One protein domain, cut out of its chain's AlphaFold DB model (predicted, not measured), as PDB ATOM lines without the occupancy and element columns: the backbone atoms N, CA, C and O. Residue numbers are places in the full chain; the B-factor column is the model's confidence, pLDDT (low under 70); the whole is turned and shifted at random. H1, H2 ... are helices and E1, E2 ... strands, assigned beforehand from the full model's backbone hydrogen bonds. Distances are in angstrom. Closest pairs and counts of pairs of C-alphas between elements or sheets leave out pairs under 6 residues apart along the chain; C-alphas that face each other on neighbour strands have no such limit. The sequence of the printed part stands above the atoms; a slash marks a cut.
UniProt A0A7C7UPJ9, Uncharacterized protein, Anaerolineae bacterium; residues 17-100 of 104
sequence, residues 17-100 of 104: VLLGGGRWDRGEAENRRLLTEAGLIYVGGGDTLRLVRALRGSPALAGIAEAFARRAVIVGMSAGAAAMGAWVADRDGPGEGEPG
ATOM      1  N   VAL A  17     -34.955  16.444   9.188       56.91
ATOM      2  CA  VAL A  17     -33.793  17.341   9.200       56.91
ATOM      3  C   VAL A  17     -32.749  16.782   8.238       56.91
ATOM      4  O   VAL A  17     -32.250  15.670   8.426       56.91
ATOM      5  N   LEU A  18     -32.455  17.546   7.184       53.44
ATOM      6  CA  LEU A  18     -31.407  17.247   6.209       53.44
ATOM      7  C   LEU A  18     -30.133  17.966   6.633       53.44
ATOM      8  O   LEU A  18     -30.045  19.191   6.541       53.44
ATOM      9  N   LEU A  19     -29.145  17.198   7.085       53.72
ATOM     10  CA  LEU A  19     -27.848  17.752   7.446       53.72
ATOM     11  C   LEU A  19     -26.917  17.747   6.223       53.72
ATOM     12  O   LEU A  19     -26.561  16.687   5.709       53.72
ATOM     13  N   GLY A  20     -26.539  18.940   5.750       45.53
ATOM     14  CA  GLY A  20     -25.523  19.164   4.711       45.53
ATOM     15  C   GLY A  20     -24.327  19.953   5.258       45.53
ATOM     16  O   GLY A  20     -24.463  20.645   6.259       45.53
ATOM     17  N   GLY A  21     -23.156  19.875   4.612       40.56
ATOM     18  CA  GLY A  21     -21.854  20.386   5.103       40.56
ATOM     19  C   GLY A  21     -21.664  21.916   5.208       40.56
ATOM     20  O   GLY A  21     -20.550  22.416   4.999       40.56
ATOM     21  N   GLY A  22     -22.734  22.662   5.488       47.44
ATOM     22  CA  GLY A  22     -22.733  24.103   5.736       47.44
ATOM     23  C   GLY A  22     -22.240  24.482   7.137       47.44
ATOM     24  O   GLY A  22     -21.895  23.632   7.951       47.44
ATOM     25  N   ARG A  23     -22.162  25.792   7.399       47.38
ATOM     26  CA  ARG A  23     -21.798  26.356   8.706       47.38
ATOM     27  C   ARG A  23     -22.999  26.277   9.664       47.38
ATOM     28  O   ARG A  23     -24.070  26.772   9.327       47.38
ATOM     29  N   TRP A  24     -22.805  25.648  10.824       54.19
ATOM     30  CA  TRP A  24     -23.836  25.360  11.840       54.19
ATOM     31  C   TRP A  24     -23.981  26.444  12.916       54.19
ATOM     32  O   TRP A  24     -24.868  26.358  13.760       54.19
ATOM     33  N   ASP A  25     -23.114  27.458  12.867       53.22
ATOM     34  CA  ASP A  25     -22.973  28.550  13.837       53.22
ATOM     35  C   ASP A  25     -24.115  29.583  13.772       53.22
ATOM     36  O   ASP A  25     -24.383  30.296  14.740       53.22
ATOM     37  N   ARG A  26     -24.839  29.666  12.650       49.69
ATOM     38  CA  ARG A  26     -26.047  30.493  12.544       49.69
ATOM     39  C   ARG A  26     -27.284  29.707  12.975       49.69
ATOM     40  O   ARG A  26     -27.700  28.774  12.294       49.69
ATOM     41  N   GLY A  27     -27.913  30.151  14.064       60.09
ATOM     42  CA  GLY A  27     -29.197  29.613  14.528       60.09
ATOM     43  C   GLY A  27     -29.082  28.334  15.361       60.09
ATOM     44  O   GLY A  27     -30.009  27.530  15.357       60.09
ATOM     45  N   GLU A  28     -27.978  28.139  16.090       70.38
ATOM     46  CA  GLU A  28     -27.713  26.943  16.912       70.38
ATOM     47  C   GLU A  28     -28.886  26.525  17.811       70.38
ATOM     48  O   GLU A  28     -29.194  25.338  17.914       70.38
ATOM     49  N   ALA A  29     -29.577  27.486  18.433       76.25
ATOM     50  CA  ALA A  29     -30.728  27.204  19.289       76.25
ATOM     51  C   ALA A  29     -31.933  26.652  18.507       76.25
ATOM     52  O   ALA A  29     -32.612  25.740  18.981       76.25
ATOM     53  N   GLU A  30     -32.185  27.184  17.309       80.50
ATOM     54  CA  GLU A  30     -33.260  26.726  16.426       80.50
ATOM     55  C   GLU A  30     -32.924  25.360  15.823       80.50
ATOM     56  O   GLU A  30     -33.738  24.442  15.897       80.50
ATOM     57  N   ASN A  31     -31.693  25.181  15.337       77.50
ATOM     58  CA  ASN A  31     -31.211  23.904  14.813       77.50
ATOM     59  C   ASN A  31     -31.273  22.804  15.877       77.50
ATOM     60  O   ASN A  31     -31.770  21.714  15.602       77.50
ATOM     61  N   ARG A  32     -30.838  23.096  17.111       85.75
ATOM     62  CA  ARG A  32     -30.949  22.157  18.233       85.75
ATOM     63  C   ARG A  32     -32.401  21.771  18.481       85.75
ATOM     64  O   ARG A  32     -32.691  20.589  18.597       85.75
ATOM     65  N   ARG A  33     -33.313  22.746  18.532       85.69
ATOM     66  CA  ARG A  33     -34.739  22.482  18.747       85.69
ATOM     67  C   ARG A  33     -35.322  21.586  17.649       85.69
ATOM     68  O   ARG A  33     -35.992  20.608  17.963       85.69
ATOM     69  N   LEU A  34     -35.045  21.901  16.383       87.00
ATOM     70  CA  LEU A  34     -35.504  21.102  15.242       87.00
ATOM     71  C   LEU A  34     -34.971  19.668  15.299       87.00
ATOM     72  O   LEU A  34     -35.710  18.735  14.997       87.00
ATOM     73  N   LEU A  35     -33.714  19.493  15.711       90.06
ATOM     74  CA  LEU A  35     -33.101  18.179  15.883       90.06
ATOM     75  C   LEU A  35     -33.734  17.407  17.042       90.06
ATOM     76  O   LEU A  35     -34.183  16.290  16.818       90.06
ATOM     77  N   THR A  36     -33.865  18.011  18.226       90.75
ATOM     78  CA  THR A  36     -34.503  17.398  19.405       90.75
ATOM     79  C   THR A  36     -35.934  16.912  19.113       90.75
ATOM     80  O   THR A  36     -36.364  15.878  19.628       90.75
ATOM     81  N   GLU A  37     -36.692  17.648  18.294       89.31
ATOM     82  CA  GLU A  37     -38.080  17.323  17.928       89.31
ATOM     83  C   GLU A  37     -38.195  16.385  16.700       89.31
ATOM     84  O   GLU A  37     -39.307  16.032  16.286       89.31
ATOM     85  N   ALA A  38     -37.077  15.968  16.098       89.62
ATOM     86  CA  ALA A  38     -37.081  15.134  14.901       89.62
ATOM     87  C   ALA A  38     -37.462  13.676  15.211       89.62
ATOM     88  O   ALA A  38     -36.997  13.078  16.174       89.62
ATOM     89  N   GLY A  39     -38.287  13.080  14.344       87.94
ATOM     90  CA  GLY A  39     -38.564  11.634  14.343       87.94
ATOM     91  C   GLY A  39     -37.638  10.848  13.407       87.94
ATOM     92  O   GLY A  39     -37.446   9.645  13.576       87.94
ATOM     93  N   LEU A  40     -37.043  11.539  12.431       90.81
ATOM     94  CA  LEU A  40     -36.070  11.013  11.482       90.81
ATOM     95  C   LEU A  40     -35.011  12.084  11.215       90.81
ATOM     96  O   LEU A  40     -35.344  13.209  10.836       90.81
ATOM     97  N   ILE A  41     -33.745  11.707  11.350       89.94
ATOM     98  CA  ILE A  41     -32.596  12.550  11.024       89.94
ATOM     99  C   ILE A  41     -31.811  11.859   9.915       89.94
ATOM    100  O   ILE A  41     -31.388  10.712  10.066       89.94
ATOM    101  N   TYR A  42     -31.619  12.557   8.796       89.81
ATOM    102  CA  TYR A  42     -30.816  12.068   7.683       89.81
ATOM    103  C   TYR A  42     -29.507  12.849   7.596       89.81
ATOM    104  O   TYR A  42     -29.497  14.068   7.395       89.81
ATOM    105  N   VAL A  43     -28.397  12.126   7.713       87.81
ATOM    106  CA  VAL A  43     -27.042  12.663   7.600       87.81
ATOM    107  C   VAL A  43     -26.468  12.236   6.257       87.81
ATOM    108  O   VAL A  43     -26.171  11.060   6.029       87.81
ATOM    109  N   GLY A  44     -26.358  13.201   5.345       83.38
ATOM    110  CA  GLY A  44     -25.877  12.957   3.990       83.38
ATOM    111  C   GLY A  44     -24.377  12.662   3.906       83.38
ATOM    112  O   GLY A  44     -23.642  12.682   4.893       83.38
ATOM    113  N   GLY A  45     -23.922  12.407   2.678       77.06
ATOM    114  CA  GLY A  45     -22.501  12.283   2.358       77.06
ATOM    115  C   GLY A  45     -21.769  13.630   2.323       77.06
ATOM    116  O   GLY A  45     -22.360  14.693   2.498       77.06
ATOM    117  N   GLY A  46     -20.465  13.576   2.062       80.94
ATOM    118  CA  GLY A  46     -19.588  14.744   2.039       80.94
ATOM    119  C   GLY A  46     -18.188  14.380   2.518       80.94
ATOM    120  O   GLY A  46     -17.730  13.261   2.304       80.94
ATOM    121  N   ASP A  47     -17.536  15.323   3.188       84.56
ATOM    122  CA  ASP A  47     -16.253  15.097   3.846       84.56
ATOM    123  C   ASP A  47     -16.473  14.648   5.301       84.56
ATOM    124  O   ASP A  47     -17.074  15.373   6.100       84.56
ATOM    125  N   THR A  48     -16.013  13.439   5.638       85.19
ATOM    126  CA  THR A  48     -16.246  12.831   6.958       85.19
ATOM    127  C   THR A  48     -15.562  13.603   8.083       85.19
ATOM    128  O   THR A  48     -16.183  13.829   9.120       85.19
ATOM    129  N   LEU A  49     -14.313  14.044   7.898       84.38
ATOM    130  CA  LEU A  49     -13.569  14.751   8.946       84.38
ATOM    131  C   LEU A  49     -14.179  16.123   9.217       84.38
ATOM    132  O   LEU A  49     -14.338  16.516  10.369       84.38
ATOM    133  N   ARG A  50     -14.575  16.842   8.167       80.56
ATOM    134  CA  ARG A  50     -15.293  18.110   8.275       80.56
ATOM    135  C   ARG A  50     -16.622  17.930   8.999       80.56
ATOM    136  O   ARG A  50     -16.953  18.771   9.827       80.56
ATOM    137  N   LEU A  51     -17.363  16.856   8.717       83.44
ATOM    138  CA  LEU A  51     -18.621  16.548   9.399       83.44
ATOM    139  C   LEU A  51     -18.401  16.265  10.893       83.44
ATOM    140  O   LEU A  51     -19.051  16.894  11.723       83.44
ATOM    141  N   VAL A  52     -17.457  15.384  11.240       85.94
ATOM    142  CA  VAL A  52     -17.125  15.070  12.643       85.94
ATOM    143  C   VAL A  52     -16.674  16.324  13.386       85.94
ATOM    144  O   VAL A  52     -17.188  16.617  14.460       85.94
ATOM    145  N   ARG A  53     -15.765  17.112  12.801       83.56
ATOM    146  CA  ARG A  53     -15.268  18.361  13.401       83.56
ATOM    147  C   ARG A  53     -16.368  19.404  13.579       83.56
ATOM    148  O   ARG A  53     -16.319  20.169  14.531       83.56
ATOM    149  N   ALA A  54     -17.344  19.437  12.677       82.38
ATOM    150  CA  ALA A  54     -18.476  20.348  12.772       82.38
ATOM    151  C   ALA A  54     -19.496  19.931  13.845       82.38
ATOM    152  O   ALA A  54     -20.138  20.797  14.434       82.38
ATOM    153  N   LEU A  55     -19.655  18.625  14.089       83.12
ATOM    154  CA  LEU A  55     -20.584  18.098  15.089       83.12
ATOM    155  C   LEU A  55     -19.980  18.053  16.496       83.12
ATOM    156  O   LEU A  55     -20.701  18.315  17.461       83.12
ATOM    157  N   ARG A  56     -18.684  17.746  16.621       83.06
ATOM    158  CA  ARG A  56     -17.991  17.586  17.907       83.06
ATOM    159  C   ARG A  56     -18.144  18.854  18.754       83.06
ATOM    160  O   ARG A  56     -17.740  19.939  18.342       83.06
ATOM    161  N   GLY A  57     -18.741  18.715  19.938       80.81
ATOM    162  CA  GLY A  57     -18.992  19.829  20.863       80.81
ATOM    163  C   GLY A  57     -20.089  20.813  20.432       80.81
ATOM    164  O   GLY A  57     -20.268  21.838  21.085       80.81
ATOM    165  N   SER A  58     -20.831  20.525  19.357       82.62
ATOM    166  CA  SER A  58     -21.891  21.408  18.858       82.62
ATOM    167  C   SER A  58     -23.243  21.160  19.550       82.62
ATOM    168  O   SER A  58     -23.578  20.020  19.891       82.62
ATOM    169  N   PRO A  59     -24.109  22.186  19.664       85.06
ATOM    170  CA  PRO A  59     -25.502  22.008  20.085       85.06
ATOM    171  C   PRO A  59     -26.313  21.089  19.159       85.06
ATOM    172  O   PRO A  59     -27.292  20.484  19.597       85.06
ATOM    173  N   ALA A  60     -25.916  20.971  17.888       85.56
ATOM    174  CA  ALA A  60     -26.567  20.088  16.926       85.56
ATOM    175  C   ALA A  60     -26.406  18.618  17.328       85.56
ATOM    176  O   ALA A  60     -27.381  17.873  17.355       85.56
ATOM    177  N   LEU A  61     -25.199  18.217  17.719       88.69
ATOM    178  CA  LEU A  61     -24.933  16.867  18.200       88.69
ATOM    179  C   LEU A  61     -25.725  16.541  19.474       88.69
ATOM    180  O   LEU A  61     -26.319  15.468  19.561       88.69
ATOM    181  N   ALA A  62     -25.816  17.486  20.416       90.62
ATOM    182  CA  ALA A  62     -26.660  17.323  21.601       90.62
ATOM    183  C   ALA A  62     -28.141  17.113  21.225       90.62
ATOM    184  O   ALA A  62     -28.799  16.234  21.778       90.62
ATOM    185  N   GLY A  63     -28.651  17.866  20.242       90.69
ATOM    186  CA  GLY A  63     -30.007  17.682  19.715       90.69
ATOM    187  C   GLY A  63     -30.215  16.322  19.036       90.69
ATOM    188  O   GLY A  63     -31.248  15.692  19.242       90.69
ATOM    189  N   ILE A  64     -29.229  15.832  18.274       91.00
ATOM    190  CA  ILE A  64     -29.260  14.495  17.648       91.00
ATOM    191  C   ILE A  64     -29.295  13.397  18.719       91.00
ATOM    192  O   ILE A  64     -30.106  12.475  18.624       91.00
ATOM    193  N   ALA A  65     -28.449  13.499  19.747       92.44
ATOM    194  CA  ALA A  65     -28.401  12.538  20.848       92.44
ATOM    195  C   ALA A  65     -29.722  12.510  21.636       92.44
ATOM    196  O   ALA A  65     -30.242  11.437  21.947       92.44
ATOM    197  N   GLU A  66     -30.308  13.679  21.903       95.31
ATOM    198  CA  GLU A  66     -31.615  13.784  22.555       95.31
ATOM    199  C   GLU A  66     -32.731  13.179  21.691       95.31
ATOM    200  O   GLU A  66     -33.556  12.411  22.191       95.31
ATOM    201  N   ALA A  67     -32.736  13.452  20.386       93.31
ATOM    202  CA  ALA A  67     -33.686  12.857  19.452       93.31
ATOM    203  C   ALA A  67     -33.577  11.326  19.440       93.31
ATOM    204  O   ALA A  67     -34.588  10.626  19.528       93.31
ATOM    205  N   PHE A  68     -32.353  10.789  19.408       94.25
ATOM    206  CA  PHE A  68     -32.111   9.348  19.471       94.25
ATOM    207  C   PHE A  68     -32.627   8.731  20.776       94.25
ATOM    208  O   PHE A  68     -33.333   7.722  20.742       94.25
ATOM    209  N   ALA A  69     -32.369   9.371  21.922       96.06
ATOM    210  CA  ALA A  69     -32.916   8.944  23.213       96.06
ATOM    211  C   ALA A  69     -34.460   8.935  23.219       96.06
ATOM    212  O   ALA A  69     -35.087   8.100  23.874       96.06
ATOM    213  N   ARG A  70     -35.084   9.816  22.426       94.88
ATOM    214  CA  ARG A  70     -36.535   9.873  22.175       94.88
ATOM    215  C   ARG A  70     -37.013   8.929  21.064       94.88
ATOM    216  O   ARG A  70     -38.176   9.003  20.671       94.88
ATOM    217  N   ARG A  71     -36.160   7.999  20.618       95.75
ATOM    218  CA  ARG A  71     -36.414   6.987  19.578       95.75
ATOM    219  C   ARG A  71     -36.519   7.537  18.154       95.75
ATOM    220  O   ARG A  71     -37.153   6.907  17.308       95.75
ATOM    221  N   ALA A  72     -35.897   8.679  17.868       95.38
ATOM    222  CA  ALA A  72     -35.715   9.118  16.492       95.38
ATOM    223  C   ALA A  72     -34.850   8.115  15.720       95.38
ATOM    224  O   ALA A  72     -33.863   7.587  16.240       95.38
ATOM    225  N   VAL A  73     -35.198   7.879  14.458       94.31
ATOM    226  CA  VAL A  73     -34.366   7.084  13.553       94.31
ATOM    227  C   VAL A  73     -33.272   7.984  12.985       94.31
ATOM    228  O   VAL A  73     -33.561   9.061  12.466       94.31
ATOM    229  N   ILE A  74     -32.018   7.538  13.052       92.88
ATOM    230  CA  ILE A  74     -30.886   8.228  12.428       92.88
ATOM    231  C   ILE A  74     -30.415   7.398  11.239       92.88
ATOM    232  O   ILE A  74     -30.091   6.220  11.381       92.88
ATOM    233  N   VAL A  75     -30.370   8.018  10.063       93.81
ATOM    234  CA  VAL A  75     -29.881   7.402   8.828       93.81
ATOM    235  C   VAL A  75     -28.644   8.158   8.370       93.81
ATOM    236  O   VAL A  75     -28.723   9.340   8.046       93.81
ATOM    237  N   GLY A  76     -27.504   7.474   8.328       90.75
ATOM    238  CA  GLY A  76     -26.269   7.996   7.751       90.75
ATOM    239  C   GLY A  76     -26.016   7.423   6.358       90.75
ATOM    240  O   GLY A  76     -26.195   6.226   6.138       90.75
ATOM    241  N   MET A  77     -25.555   8.254   5.422       87.56
ATOM    242  CA  MET A  77     -25.083   7.824   4.101       87.56
ATOM    243  C   MET A  77     -23.643   8.297   3.871       87.56
ATOM    244  O   MET A  77     -23.340   9.473   4.055       87.56
ATOM    245  N   SER A  78     -22.760   7.411   3.392       90.06
ATOM    246  CA  SER A  78     -21.363   7.745   3.060       90.06
ATOM    247  C   SER A  78     -20.631   8.374   4.262       90.06
ATOM    248  O   SER A  78     -20.523   7.720   5.298       90.06
ATOM    249  N   ALA A  79     -20.180   9.628   4.176       85.81
ATOM    250  CA  ALA A  79     -19.596  10.360   5.301       85.81
ATOM    251  C   ALA A  79     -20.507  10.394   6.536       85.81
ATOM    252  O   ALA A  79     -20.021  10.211   7.647       85.81
ATOM    253  N   GLY A  80     -21.823  10.544   6.353       86.94
ATOM    254  CA  GLY A  80     -22.790  10.492   7.446       86.94
ATOM    255  C   GLY A  80     -22.882   9.123   8.116       86.94
ATOM    256  O   GLY A  80     -23.170   9.058   9.301       86.94
ATOM    257  N   ALA A  81     -22.606   8.028   7.396       90.12
ATOM    258  CA  ALA A  81     -22.514   6.694   7.994       90.12
ATOM    259  C   ALA A  81     -21.181   6.507   8.731       90.12
ATOM    260  O   ALA A  81     -21.159   6.023   9.859       90.12
ATOM    261  N   ALA A  82     -20.074   6.932   8.116       88.75
ATOM    262  CA  ALA A  82     -18.743   6.842   8.710       88.75
ATOM    263  C   ALA A  82     -18.622   7.673  10.000       88.75
ATOM    264  O   ALA A  82     -18.024   7.213  10.966       88.75
ATOM    265  N   ALA A  83     -19.240   8.857  10.041       87.50
ATOM    266  CA  ALA A  83     -19.234   9.747  11.201       87.50
ATOM    267  C   ALA A  83     -19.971   9.186  12.432       87.50
ATOM    268  O   ALA A  83     -19.753   9.684  13.529       87.50
ATOM    269  N   MET A  84     -20.813   8.157  12.271       87.75
ATOM    270  CA  MET A  84     -21.485   7.478  13.393       87.75
ATOM    271  C   MET A  84     -20.593   6.426  14.069       87.75
ATOM    272  O   MET A  84     -20.982   5.831  15.072       87.75
ATOM    273  N   GLY A  85     -19.418   6.141  13.501       85.00
ATOM    274  CA  GLY A  85     -18.460   5.215  14.081       85.00
ATOM    275  C   GLY A  85     -17.806   5.771  15.346       85.00
ATOM    276  O   GLY A  85     -17.576   6.970  15.480       85.00
ATOM    277  N   ALA A  86     -17.417   4.868  16.247       78.50
ATOM    278  CA  ALA A  86     -16.635   5.211  17.435       78.50
ATOM    279  C   ALA A  86     -15.221   5.719  17.112       78.50
ATOM    280  O   ALA A  86     -14.547   6.170  18.023       78.50
ATOM    281  N   TRP A  87     -14.760   5.612  15.863       80.69
ATOM    282  CA  TRP A  87     -13.488   6.137  15.363       80.69
ATOM    283  C   TRP A  87     -13.639   6.454  13.874       80.69
ATOM    284  O   TRP A  87     -14.303   5.704  13.152       80.69
ATOM    285  N   VAL A  88     -13.005   7.529  13.406       83.81
ATOM    286  CA  VAL A  88     -12.941   7.874  11.979       83.81
ATOM    287  C   VAL A  88     -11.482   7.972  11.557       83.81
ATOM    288  O   VAL A  88     -10.690   8.673  12.178       83.81
ATOM    289  N   ALA A  89     -11.118   7.262  10.490       77.25
ATOM    290  CA  ALA A  89      -9.770   7.331   9.943       77.25
ATOM    291  C   ALA A  89      -9.523   8.700   9.294       77.25
ATOM    292  O   ALA A  89     -10.236   9.076   8.358       77.25
ATOM    293  N   ASP A  90      -8.493   9.409   9.758       76.81
ATOM    294  CA  ASP A  90      -7.911  10.521   9.016       76.81
ATOM    295  C   ASP A  90      -6.987   9.938   7.939       76.81
ATOM    296  O   ASP A  90      -6.014   9.251   8.246       76.81
ATOM    297  N   ARG A  91      -7.350  10.125   6.666       63.62
ATOM    298  CA  ARG A  91      -6.595   9.569   5.533       63.62
ATOM    299  C   ARG A  91      -5.405  10.435   5.129       63.62
ATOM    300  O   ARG A  91      -4.545   9.937   4.407       63.62
ATOM    301  N   ASP A  92      -5.360  11.674   5.610       64.69
ATOM    302  CA  ASP A  92      -4.315  12.653   5.306       64.69
ATOM    303  C   ASP A  92      -3.403  12.919   6.523       64.69
ATOM    304  O   ASP A  92      -2.365  13.571   6.401       64.69
ATOM    305  N   GLY A  93      -3.772  12.402   7.701       56.16
ATOM    306  CA  GLY A  93      -2.980  12.428   8.928       56.16
ATOM    307  C   GLY A  93      -2.013  11.240   9.067       56.16
ATOM    308  O   GLY A  93      -2.155  10.219   8.387       56.16
ATOM    309  N   PRO A  94      -1.009  11.333   9.958       45.06
ATOM    310  CA  PRO A  94      -0.088  10.236  10.225       45.06
ATOM    311  C   PRO A  94      -0.814   9.109  10.978       45.06
ATOM    312  O   PRO A  94      -0.789   9.071  12.194       45.06
ATOM    313  N   GLY A  95      -1.480   8.203  10.260       49.59
ATOM    314  CA  GLY A  95      -1.780   6.827  10.688       49.59
ATOM    315  C   GLY A  95      -2.556   6.587  11.994       49.59
ATOM    316  O   GLY A  95      -2.673   5.430  12.391       49.59
ATOM    317  N   GLU A  96      -3.104   7.605  12.652       55.34
ATOM    318  CA  GLU A  96      -3.817   7.471  13.925       55.34
ATOM    319  C   GLU A  96      -5.260   7.963  13.750       55.34
ATOM    320  O   GLU A  96      -5.515   9.128  13.458       55.34
ATOM    321  N   GLY A  97      -6.223   7.040  13.843       54.75
ATOM    322  CA  GLY A  97      -7.644   7.359  13.727       54.75
ATOM    323  C   GLY A  97      -8.102   8.330  14.816       54.75
ATOM    324  O   GLY A  97      -7.700   8.224  15.971       54.75
ATOM    325  N   GLU A  98      -8.986   9.256  14.454       56.81
ATOM    326  CA  GLU A  98      -9.581  10.209  15.387       56.81
ATOM    327  C   GLU A  98     -10.650   9.518  16.255       56.81
ATOM    328  O   GLU A  98     -11.490   8.789  15.706       56.81
ATOM    329  N   PRO A  99     -10.682   9.767  17.581       53.59
ATOM    330  CA  PRO A  99     -11.719   9.236  18.458       53.59
ATOM    331  C   PRO A  99     -13.100   9.714  18.029       53.59
ATOM    332  O   PRO A  99     -13.383  10.912  17.965       53.59
ATOM    333  N   GLY A 100     -13.980   8.763  17.761       45.56
ATOM    334  CA  GLY A 100     -15.419   8.959  17.815       45.56
ATOM    335  C   GLY A 100     -15.900   8.846  19.261       45.56
ATOM    336  O   GLY A 100     -15.279   8.229  20.130       45.56
TER     337      GLY A 100
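This is residues 17 to 100 of the 104 residues of an uncharacterized protein of Anaerolineae bacterium (UniProt A0A7C7UPJ9). A small parallel sheet of three strands has two helices, H1 and H3, side by side over one of its faces, while H2 and H4 meet beyond the strands' last residues and a thin loop within the last stretch, residues 83 to 100, reaches away to Pro 94. The printed part has 84 residues with four named helices and three named strands, along the chain E1 H1 E2 H2 H3 E3 H4. The sheet's order is E1 E2 E3, and the class is mixed, helices and strands. The whole is compact, with a radius of gyration of the C-alphas of 12.7 A, yet only just elongated in outline, spanning 39 by 26 by 18 A.

E1, residues 17 to 19, begins with C-alpha 17 at (-33.793, 17.341, 9.200) and is 6.2 A long. H1, residues 28 to 36, measures 12.0 A. E2, residues 40 to 43, measures 10.0 A. H2, residues 48 to 55, measures 10.6 A. H3, residues 59 to 69, is the longest helix, 15.3 A from C-alpha 59 at (-25.502, 22.008, 20.085). E3, residues 73 to 76, measures 10.0 A. H4, residues 79 to 82, measures 5.0 A and ends with C-alpha 82 at (-18.743, 6.842, 8.710).

E1 and E2 are parallel at 11 degrees, with N 19 and O 42 within hydrogen-bond range at 3.2 A. E2, the inner strand, is parallel to E3 at 13 degrees, with N 43 and O 75 at 2.8 A. E1, H1, E2 and E2, H2 H3, E3 are strand-helix-strand units, parallel neighbour strands with helices between them, and both crossovers are right-handed. H3 is on the sheet but only grazes it, with residues 60 to 68; H1 also only grazes it, with residues 31 to 35. H1 and H3 touch at a shallow tilt of 12 degrees, the same way, the closest C-alphas being those of Thr 36 and Gly 63, 4.5 A apart. H2 is not on the sheet. H2 and H4 touch, the closest C-alphas being those of Thr 48 and Ala 79, 4.5 A apart. H4 stands at the sheet's level, its height over the sheet 3.3 A. H1 and H2 are apart. In H1, H2 and H3 every O i to N i+4 pair is within hydrogen-bond range; H4 is too short for such a pair.

The two C-alphas farthest apart are those of Glu 37 and Pro 94, 39.4 A. The printed part has no cut and no long link. Residues 83 to 100 hold no named element; within them residues 87 to 88 pair with 98 to 99, antiparallel. The mean pLDDT of the printed part is 78.2; residues 17 to 27 and 91 to 100 are under 70.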